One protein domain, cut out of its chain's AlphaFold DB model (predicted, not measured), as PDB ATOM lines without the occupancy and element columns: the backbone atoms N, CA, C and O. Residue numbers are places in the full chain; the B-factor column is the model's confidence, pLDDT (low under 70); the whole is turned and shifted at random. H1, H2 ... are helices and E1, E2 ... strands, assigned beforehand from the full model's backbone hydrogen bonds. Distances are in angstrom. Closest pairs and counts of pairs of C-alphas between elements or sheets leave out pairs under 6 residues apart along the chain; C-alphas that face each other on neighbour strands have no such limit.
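What this domain is: This is residues 2 to 72 of the 145 residues of an uncharacterized protein of Punica granatum (UniProt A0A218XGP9). One long helix, H2, makes the length; beside its first part sit a short helix, H1, and a small hairpin, E1 and E2, while residues 52 to 72 stick out as a free arm. The 71 printed residues hold, in order, H1, E1, E2 and H2, with an antiparallel two-strand sheet; the class is mostly helix. The whole is extended, with a radius of gyration of the C-alphas of 17.7 A, and spans 58 by 22 by 16 A.

Where its parts are: H1, residues 3 to 13, begins at C-alpha 3 (145.233, 102.616, 116.779) and is 15.6 A long. E1 is residues 19 to 22, E2 residues 25 to 28. H2, residues 35 to 72, is 56.3 A long and ends at C-alpha 72 (130.537, 137.075, 98.735).

How they stand to each other: H1 touches H2, at residues 36 to 43 alone, closest at C-alphas of Val 13 and Asn 36, 5.9 A; they run opposite ways at a shallow tilt of 19 degrees. In the hairpin, N 20 and O 27 are within hydrogen-bond range, 2.8 A. The closest C-alphas of E2 and H2, Leu 25 and Asn 44, are 5.5 A apart. E1 and H2 are apart. Every O i to N i+4 pair is within range in H1, 32 of 34 in H2.

The domain as a whole: The C-alphas of Gly 33 and Met 72, the farthest apart, are 58.6 A apart. The printed part has no cut and no long link. Confidence is under 70 at 11 residues, among them 66 to 72.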
ATOM      1  N   SER A   2     147.473 107.032 116.306       66.31
ATOM      2  CA  SER A   2     147.021 105.837 115.558       66.31
ATOM      3  C   SER A   2     146.602 104.679 116.480       66.31
ATOM      4  O   SER A   2     147.150 104.513 117.568       66.31
ATOM      5  N   LYS A   3     145.665 103.823 116.034       73.31
ATOM      6  CA  LYS A   3     145.233 102.616 116.779       73.31
ATOM      7  C   LYS A   3     146.413 101.724 117.203       73.31
ATOM      8  O   LYS A   3     146.373 101.124 118.267       73.31
ATOM      9  N   GLN A   4     147.487 101.691 116.413       74.62
ATOM     10  CA  GLN A   4     148.700 100.929 116.728       74.62
ATOM     11  C   GLN A   4     149.432 101.433 117.979       74.62
ATOM     12  O   GLN A   4     150.020 100.629 118.695       74.62
ATOM     13  N   GLN A   5     149.421 102.739 118.258       71.00
ATOM     14  CA  GLN A   5     150.077 103.281 119.453       71.00
ATOM     15  C   GLN A   5     149.316 102.907 120.729       71.00
ATOM     16  O   GLN A   5     149.944 102.574 121.730       71.00
ATOM     17  N   LEU A   6     147.982 102.888 120.674       77.81
ATOM     18  CA  LEU A   6     147.140 102.419 121.774       77.81
ATOM     19  C   LEU A   6     147.341 100.921 122.049       77.81
ATOM     20  O   LEU A   6     147.427 100.513 123.202       77.81
ATOM     21  N   GLU A   7     147.463 100.097 121.011       80.50
ATOM     22  CA  GLU A   7     147.716  98.662 121.189       80.50
ATOM     23  C   GLU A   7     149.122  98.388 121.746       80.50
ATOM     24  O   GLU A   7     149.273  97.594 122.673       80.50
ATOM     25  N   LYS A   8     150.146  99.124 121.288       81.12
ATOM     26  CA  LYS A   8     151.487  99.092 121.904       81.12
ATOM     27  C   LYS A   8     151.457  99.527 123.370       81.12
ATOM     28  O   LYS A   8     152.160  98.956 124.199       81.12
ATOM     29  N   PHE A   9     150.639 100.527 123.692       80.06
ATOM     30  CA  PHE A   9     150.452 100.990 125.059       80.06
ATOM     31  C   PHE A   9     149.836  99.902 125.949       80.06
ATOM     32  O   PHE A   9     150.376  99.591 127.009       80.06
ATOM     33  N   LYS A  10     148.747  99.276 125.490       78.75
ATOM     34  CA  LYS A  10     148.087  98.170 126.197       78.75
ATOM     35  C   LYS A  10     149.008  96.964 126.377       78.75
ATOM     36  O   LYS A  10     149.000  96.363 127.442       78.75
ATOM     37  N   GLN A  11     149.845  96.643 125.386       80.50
ATOM     38  CA  GLN A  11     150.871  95.604 125.534       80.50
ATOM     39  C   GLN A  11     151.897  95.941 126.622       80.50
ATOM     40  O   GLN A  11     152.325  95.048 127.344       80.50
ATOM     41  N   LYS A  12     152.281  97.216 126.756       78.25
ATOM     42  CA  LYS A  12     153.277  97.658 127.741       78.25
ATOM     43  C   LYS A  12     152.730  97.691 129.172       78.25
ATOM     44  O   LYS A  12     153.453  97.349 130.098       78.25
ATOM     45  N   VAL A  13     151.477  98.112 129.350       72.62
ATOM     46  CA  VAL A  13     150.824  98.228 130.671       72.62
ATOM     47  C   VAL A  13     150.141  96.924 131.107       72.62
ATOM     48  O   VAL A  13     149.838  96.745 132.287       72.62
ATOM     49  N   GLY A  14     149.936  95.993 130.174       73.06
ATOM     50  CA  GLY A  14     149.228  94.741 130.412       73.06
ATOM     51  C   GLY A  14     147.708  94.923 130.488       73.06
ATOM     52  O   GLY A  14     147.175  96.035 130.439       73.06
ATOM     53  N   ALA A  15     146.992  93.802 130.598       72.75
ATOM     54  CA  ALA A  15     145.551  93.812 130.827       72.75
ATOM     55  C   ALA A  15     145.276  94.316 132.248       72.75
ATOM     56  O   ALA A  15     145.440  93.579 133.217       72.75
ATOM     57  N   ASN A  16     144.893  95.588 132.367       72.25
ATOM     58  CA  ASN A  16     144.706  96.237 133.656       72.25
ATOM     59  C   ASN A  16     143.226  96.627 133.836       72.25
ATOM     60  O   ASN A  16     142.752  97.519 133.126       72.25
ATOM     61  N   PRO A  17     142.471  95.979 134.747       74.44
ATOM     62  CA  PRO A  17     141.027  96.205 134.903       74.44
ATOM     63  C   PRO A  17     140.693  97.627 135.374       74.44
ATOM     64  O   PRO A  17     139.590  98.125 135.147       74.44
ATOM     65  N   ASN A  18     141.674  98.300 135.975       77.25
ATOM     66  CA  ASN A  18     141.568  99.666 136.470       77.25
ATOM     67  C   ASN A  18     141.804 100.724 135.382       77.25
ATOM     68  O   ASN A  18     141.716 101.917 135.668       77.25
ATOM     69  N   LEU A  19     142.061 100.318 134.135       79.25
ATOM     70  CA  LEU A  19     142.273 101.218 133.012       79.25
ATOM     71  C   LEU A  19     141.123 101.120 132.006       79.25
ATOM     72  O   LEU A  19     140.883 100.077 131.403       79.25
ATOM     73  N   GLN A  20     140.429 102.232 131.788       80.19
ATOM     74  CA  GLN A  20     139.317 102.326 130.846       80.19
ATOM     75  C   GLN A  20     139.630 103.295 129.719       80.19
ATOM     76  O   GLN A  20     140.348 104.270 129.901       80.19
ATOM     77  N   GLN A  21     139.073 103.047 128.541       80.06
ATOM     78  CA  GLN A  21     139.203 103.961 127.417       80.06
ATOM     79  C   GLN A  21     137.984 104.885 127.362       80.06
ATOM     80  O   GLN A  21     136.852 104.414 127.301       80.06
ATOM     81  N   ASN A  22     138.219 106.196 127.344       77.56
ATOM     82  CA  ASN A  22     137.202 107.215 127.118       77.56
ATOM     83  C   ASN A  22     137.530 107.967 125.818       77.56
ATOM     84  O   ASN A  22     138.333 108.904 125.785       77.56
ATOM     85  N   GLY A  23     136.963 107.491 124.708       80.25
ATOM     86  CA  GLY A  23     137.287 107.991 123.373       80.25
ATOM     87  C   GLY A  23     138.749 107.720 123.000       80.25
ATOM     88  O   GLY A  23     139.152 106.568 122.838       80.25
ATOM     89  N   ARG A  24     139.548 108.785 122.829       77.88
ATOM     90  CA  ARG A  24     140.993 108.689 122.531       77.88
ATOM     91  C   ARG A  24     141.871 108.659 123.792       77.88
ATOM     92  O   ARG A  24     143.035 108.274 123.691       77.88
ATOM     93  N   LEU A  25     141.327 109.059 124.944       82.38
ATOM     94  CA  LEU A  25     142.034 109.136 126.224       82.38
ATOM     95  C   LEU A  25     141.811 107.874 127.061       82.38
ATOM     96  O   LEU A  25     140.854 107.124 126.863       82.38
ATOM     97  N   LEU A  26     142.701 107.665 128.021       83.69
ATOM     98  CA  LEU A  26     142.654 106.596 129.003       83.69
ATOM     99  C   LEU A  26     142.286 107.172 130.370       83.69
ATOM    100  O   LEU A  26     142.834 108.178 130.809       83.69
ATOM    101  N   HIS A  27     141.354 106.530 131.053       79.25
ATOM    102  CA  HIS A  27     140.894 106.886 132.380       79.25
ATOM    103  C   HIS A  27     141.316 105.801 133.367       79.25
ATOM    104  O   HIS A  27     141.008 104.625 133.172       79.25
ATOM    105  N   MET A  28     142.021 106.195 134.424       82.12
ATOM    106  CA  MET A  28     142.366 105.303 135.529       82.12
ATOM    107  C   MET A  28     141.227 105.347 136.546       82.12
ATOM    108  O   MET A  28     140.929 106.407 137.087       82.12
ATOM    109  N   ARG A  29     140.563 104.210 136.769       74.44
ATOM    110  CA  ARG A  29     139.509 104.064 137.784       74.44
ATOM    111  C   ARG A  29     140.101 104.066 139.192       74.44
ATOM    112  O   ARG A  29     139.511 104.634 140.101       74.44
ATOM    113  N   GLU A  30     141.265 103.449 139.335       72.12
ATOM    114  CA  GLU A  30     142.035 103.379 140.570       72.12
ATOM    115  C   GLU A  30     143.523 103.540 140.258       72.12
ATOM    116  O   GLU A  30     143.956 103.407 139.109       72.12
ATOM    117  N   VAL A  31     144.287 103.820 141.312       70.88
ATOM    118  CA  VAL A  31     145.751 103.874 141.315       70.88
ATOM    119  C   VAL A  31     146.268 102.502 140.861       70.88
ATOM    120  O   VAL A  31     145.996 101.485 141.496       70.88
ATOM    121  N   ILE A  32     146.958 102.457 139.721       73.00
ATOM    122  CA  ILE A  32     147.519 101.228 139.121       73.00
ATOM    123  C   ILE A  32     148.991 101.023 139.489       73.00
ATOM    124  O   ILE A  32     149.568  99.991 139.146       73.00
ATOM    125  N   GLY A  33     149.568 101.974 140.227       70.19
ATOM    126  CA  GLY A  33     150.860 101.865 140.882       70.19
ATOM    127  C   GLY A  33     152.058 102.075 139.952       70.19
ATOM    128  O   GLY A  33     152.173 101.495 138.868       70.19
ATOM    129  N   GLY A  34     153.007 102.886 140.423       72.62
ATOM    130  CA  GLY A  34     154.353 102.992 139.861       72.62
ATOM    131  C   GLY A  34     154.407 103.508 138.418       72.62
ATOM    132  O   GLY A  34     153.704 104.438 138.027       72.62
ATOM    133  N   HIS A  35     155.281 102.914 137.601       73.06
ATOM    134  CA  HIS A  35     155.588 103.387 136.241       73.06
ATOM    135  C   HIS A  35     154.407 103.282 135.250       73.06
ATOM    136  O   HIS A  35     154.397 103.940 134.203       73.06
ATOM    137  N   ASN A  36     153.386 102.486 135.574       76.81
ATOM    138  CA  ASN A  36     152.205 102.323 134.728       76.81
ATOM    139  C   ASN A  36     151.346 103.594 134.693       76.81
ATOM    140  O   ASN A  36     150.840 103.962 133.636       76.81
ATOM    141  N   GLU A  37     151.262 104.325 135.803       75.62
ATOM    142  CA  GLU A  37     150.523 105.594 135.887       75.62
ATOM    143  C   GLU A  37     151.181 106.680 135.046       75.62
ATOM    144  O   GLU A  37     150.522 107.374 134.272       75.62
ATOM    145  N   TRP A  38     152.510 106.756 135.124       74.56
ATOM    146  CA  TRP A  38     153.324 107.628 134.282       74.56
ATOM    147  C   TRP A  38     153.127 107.323 132.801       74.56
ATOM    148  O   TRP A  38     152.997 108.232 131.977       74.56
ATOM    149  N   SER A  39     153.047 106.040 132.457       76.62
ATOM    150  CA  SER A  39     152.784 105.611 131.089       76.62
ATOM    151  C   SER A  39     151.400 106.094 130.626       76.62
ATOM    152  O   SER A  39     151.293 106.703 129.562       76.62
ATOM    153  N   VAL A  40     150.343 105.909 131.425       80.00
ATOM    154  CA  VAL A  40     148.983 106.373 131.073       80.00
ATOM    155  C   VAL A  40     148.929 107.891 130.925       80.00
ATOM    156  O   VAL A  40     148.325 108.414 129.986       80.00
ATOM    157  N   PHE A  41     149.587 108.608 131.831       79.38
ATOM    158  CA  PHE A  41     149.627 110.060 131.812       79.38
ATOM    159  C   PHE A  41     150.335 110.594 130.565       79.38
ATOM    160  O   PHE A  41     149.779 111.422 129.845       79.38
ATOM    161  N   THR A  42     151.523 110.073 130.254       78.56
ATOM    162  CA  THR A  42     152.282 110.467 129.054       78.56
ATOM    163  C   THR A  42     151.532 110.146 127.764       78.56
ATOM    164  O   THR A  42     151.497 110.983 126.859       78.56
ATOM    165  N   TYR A  43     150.848 109.000 127.701       82.25
ATOM    166  CA  TYR A  43     149.964 108.665 126.585       82.25
ATOM    167  C   TYR A  43     148.850 109.709 126.411       82.25
ATOM    168  O   TYR A  43     148.676 110.261 125.322       82.25
ATOM    169  N   ASN A  44     148.120 110.033 127.481       82.62
ATOM    170  CA  ASN A  44     147.022 110.999 127.418       82.62
ATOM    171  C   ASN A  44     147.486 112.392 127.000       82.62
ATOM    172  O   ASN A  44     146.794 113.065 126.239       82.62
ATOM    173  N   LEU A  45     148.659 112.820 127.465       78.75
ATOM    174  CA  LEU A  45     149.240 114.102 127.078       78.75
ATOM    175  C   LEU A  45     149.582 114.153 125.595       78.75
ATOM    176  O   LEU A  45     149.307 115.159 124.945       78.75
ATOM    177  N   GLN A  46     150.133 113.073 125.048       79.19
ATOM    178  CA  GLN A  46     150.408 112.993 123.618       79.19
ATOM    179  C   GLN A  46     149.112 113.098 122.807       79.19
ATOM    180  O   GLN A  46     149.041 113.855 121.840       79.19
ATOM    181  N   VAL A  47     148.059 112.404 123.243       80.31
ATOM    182  CA  VAL A  47     146.734 112.480 122.613       80.31
ATOM    183  C   VAL A  47     146.139 113.889 122.724       80.31
ATOM    184  O   VAL A  47     145.598 114.394 121.743       80.31
ATOM    185  N   LEU A  48     146.259 114.554 123.876       80.06
ATOM    186  CA  LEU A  48     145.816 115.941 124.059       80.06
ATOM    187  C   LEU A  48     146.589 116.914 123.164       80.06
ATOM    188  O   LEU A  48     145.976 117.788 122.556       80.06
ATOM    189  N   GLY A  49     147.905 116.740 123.035       75.31
ATOM    190  CA  GLY A  49     148.743 117.536 122.138       75.31
ATOM    191  C   GLY A  49     148.335 117.387 120.672       75.31
ATOM    192  O   GLY A  49     148.187 118.387 119.968       75.31
ATOM    193  N   ASP A  50     148.078 116.153 120.230       77.25
ATOM    194  CA  ASP A  50     147.548 115.873 118.892       77.25
ATOM    195  C   ASP A  50     146.191 116.564 118.678       77.25
ATOM    196  O   ASP A  50     145.998 117.258 117.681       77.25
ATOM    197  N   MET A  51     145.267 116.443 119.637       77.88
ATOM    198  CA  MET A  51     143.942 117.072 119.557       77.88
ATOM    199  C   MET A  51     144.022 118.605 119.551       77.88
ATOM    200  O   MET A  51     143.265 119.261 118.837       77.88
ATOM    201  N   ALA A  52     144.949 119.203 120.304       71.81
ATOM    202  CA  ALA A  52     145.180 120.647 120.292       71.81
ATOM    203  C   ALA A  52     145.720 121.129 118.934       71.81
ATOM    204  O   ALA A  52     145.299 122.175 118.429       71.81
ATOM    205  N   ARG A  53     146.611 120.350 118.309       74.88
ATOM    206  CA  ARG A  53     147.123 120.631 116.962       74.88
ATOM    207  C   ARG A  53     146.016 120.528 115.914       74.88
ATOM    208  O   ARG A  53     145.828 121.478 115.156       74.88
ATOM    209  N   GLU A  54     145.238 119.444 115.936       74.31
ATOM    210  CA  GLU A  54     144.064 119.252 115.070       74.31
ATOM    211  C   GLU A  54     143.074 120.424 115.215       74.31
ATOM    212  O   GLU A  54     142.664 121.022 114.220       74.31
ATOM    213  N   ASN A  55     142.756 120.839 116.448       70.94
ATOM    214  CA  ASN A  55     141.882 121.990 116.703       70.94
ATOM    215  C   ASN A  55     142.456 123.311 116.176       70.94
ATOM    216  O   ASN A  55     141.711 124.154 115.678       70.94
ATOM    217  N   THR A  56     143.772 123.504 116.258       75.25
ATOM    218  CA  THR A  56     144.432 124.699 115.714       75.25
ATOM    219  C   THR A  56     144.312 124.741 114.191       75.25
ATOM    220  O   THR A  56     144.013 125.789 113.617       75.25
ATOM    221  N   GLU A  57     144.490 123.606 113.517       76.56
ATOM    222  CA  GLU A  57     144.308 123.510 112.066       76.56
ATOM    223  C   GLU A  57     142.853 123.715 111.643       76.56
ATOM    224  O   GLU A  57     142.590 124.409 110.659       76.56
ATOM    225  N   LEU A  58     141.900 123.158 112.395       73.25
ATOM    226  CA  LEU A  58     140.475 123.368 112.151       73.25
ATOM    227  C   LEU A  58     140.093 124.843 112.298       73.25
ATOM    228  O   LEU A  58     139.388 125.366 111.438       73.25
ATOM    229  N   ARG A  59     140.619 125.541 113.312       69.94
ATOM    230  CA  ARG A  59     140.423 126.991 113.471       69.94
ATOM    231  C   ARG A  59     140.957 127.774 112.274       69.94
ATOM    232  O   ARG A  59     140.229 128.599 111.736       69.94
ATOM    233  N   LYS A  60     142.163 127.454 111.791       73.88
ATOM    234  CA  LYS A  60     142.732 128.079 110.582       73.88
ATOM    235  C   LYS A  60     141.876 127.829 109.338       73.88
ATOM    236  O   LYS A  60     141.685 128.731 108.529       73.88
ATOM    237  N   LYS A  61     141.343 126.614 109.169       74.62
ATOM    238  CA  LYS A  61     140.437 126.288 108.051       74.62
ATOM    239  C   LYS A  61     139.117 127.046 108.155       74.62
ATOM    240  O   LYS A  61     138.632 127.539 107.144       74.62
ATOM    241  N   HIS A  62     138.561 127.158 109.359       67.19
ATOM    242  CA  HIS A  62     137.335 127.907 109.613       67.19
ATOM    243  C   HIS A  62     137.517 129.401 109.316       67.19
ATOM    244  O   HIS A  62     136.708 129.995 108.611       67.19
ATOM    245  N   GLU A  63     138.628 129.985 109.763       69.38
ATOM    246  CA  GLU A  63     138.995 131.370 109.463       69.38
ATOM    247  C   GLU A  63     139.186 131.593 107.956       69.38
ATOM    248  O   GLU A  63     138.639 132.541 107.399       69.38
ATOM    249  N   LYS A  64     139.858 130.666 107.261       72.25
ATOM    250  CA  LYS A  64     140.019 130.720 105.802       72.25
ATOM    251  C   LYS A  64     138.680 130.628 105.058       72.25
ATOM    252  O   LYS A  64     138.500 131.314 104.056       72.25
ATOM    253  N   LEU A  65     137.743 129.797 105.524       70.19
ATOM    254  CA  LEU A  65     136.392 129.712 104.953       70.19
ATOM    255  C   LEU A  65     135.607 131.007 105.169       70.19
ATOM    256  O   LEU A  65     135.042 131.522 104.209       70.19
ATOM    257  N   LEU A  66     135.630 131.572 106.379       66.06
ATOM    258  CA  LEU A  66     135.009 132.871 106.658       66.06
ATOM    259  C   LEU A  66     135.601 133.977 105.777       66.06
ATOM    260  O   LEU A  66     134.861 134.782 105.222       66.06
ATOM    261  N   GLN A  67     136.917 133.980 105.581       63.78
ATOM    262  CA  GLN A  67     137.608 134.968 104.754       63.78
ATOM    263  C   GLN A  67     137.324 134.796 103.251       63.78
ATOM    264  O   GLN A  67     137.282 135.785 102.529       63.78
ATOM    265  N   MET A  68     137.070 133.569 102.778       61.59
ATOM    266  CA  MET A  68     136.605 133.304 101.406       61.59
ATOM    267  C   MET A  68     135.118 133.634 101.199       61.59
ATOM    268  O   MET A  68     134.728 133.980 100.088       61.59
ATOM    269  N   MET A  69     134.292 133.554 102.245       56.69
ATOM    270  CA  MET A  69     132.878 133.952 102.205       56.69
ATOM    271  C   MET A  69     132.680 135.464 102.397       56.69
ATOM    272  O   MET A  69     131.691 136.011 101.916       56.69
ATOM    273  N   ALA A  70     133.626 136.154 103.039       53.56
ATOM    274  CA  ALA A  70     133.609 137.603 103.237       53.56
ATOM    275  C   ALA A  70     133.451 138.431 101.938       53.56
ATOM    276  O   ALA A  70     132.639 139.352 101.948       53.56
ATOM    277  N   PRO A  71     134.124 138.126 100.806       51.91
ATOM    278  CA  PRO A  71     133.897 138.844  99.548       51.91
ATOM    279  C   PRO A  71     132.585 138.472  98.832       51.91
ATOM    280  O   PRO A  71     132.241 139.120  97.848       51.91
ATOM    281  N   MET A  72     131.846 137.453  99.294       45.22
ATOM    282  CA  MET A  72     130.537 137.075  98.735       45.22
ATOM    283  C   MET A  72     129.365 137.805  99.426       45.22
ATOM    284  O   MET A  72     128.227 137.705  98.974       45.22
TER     285      MET A  72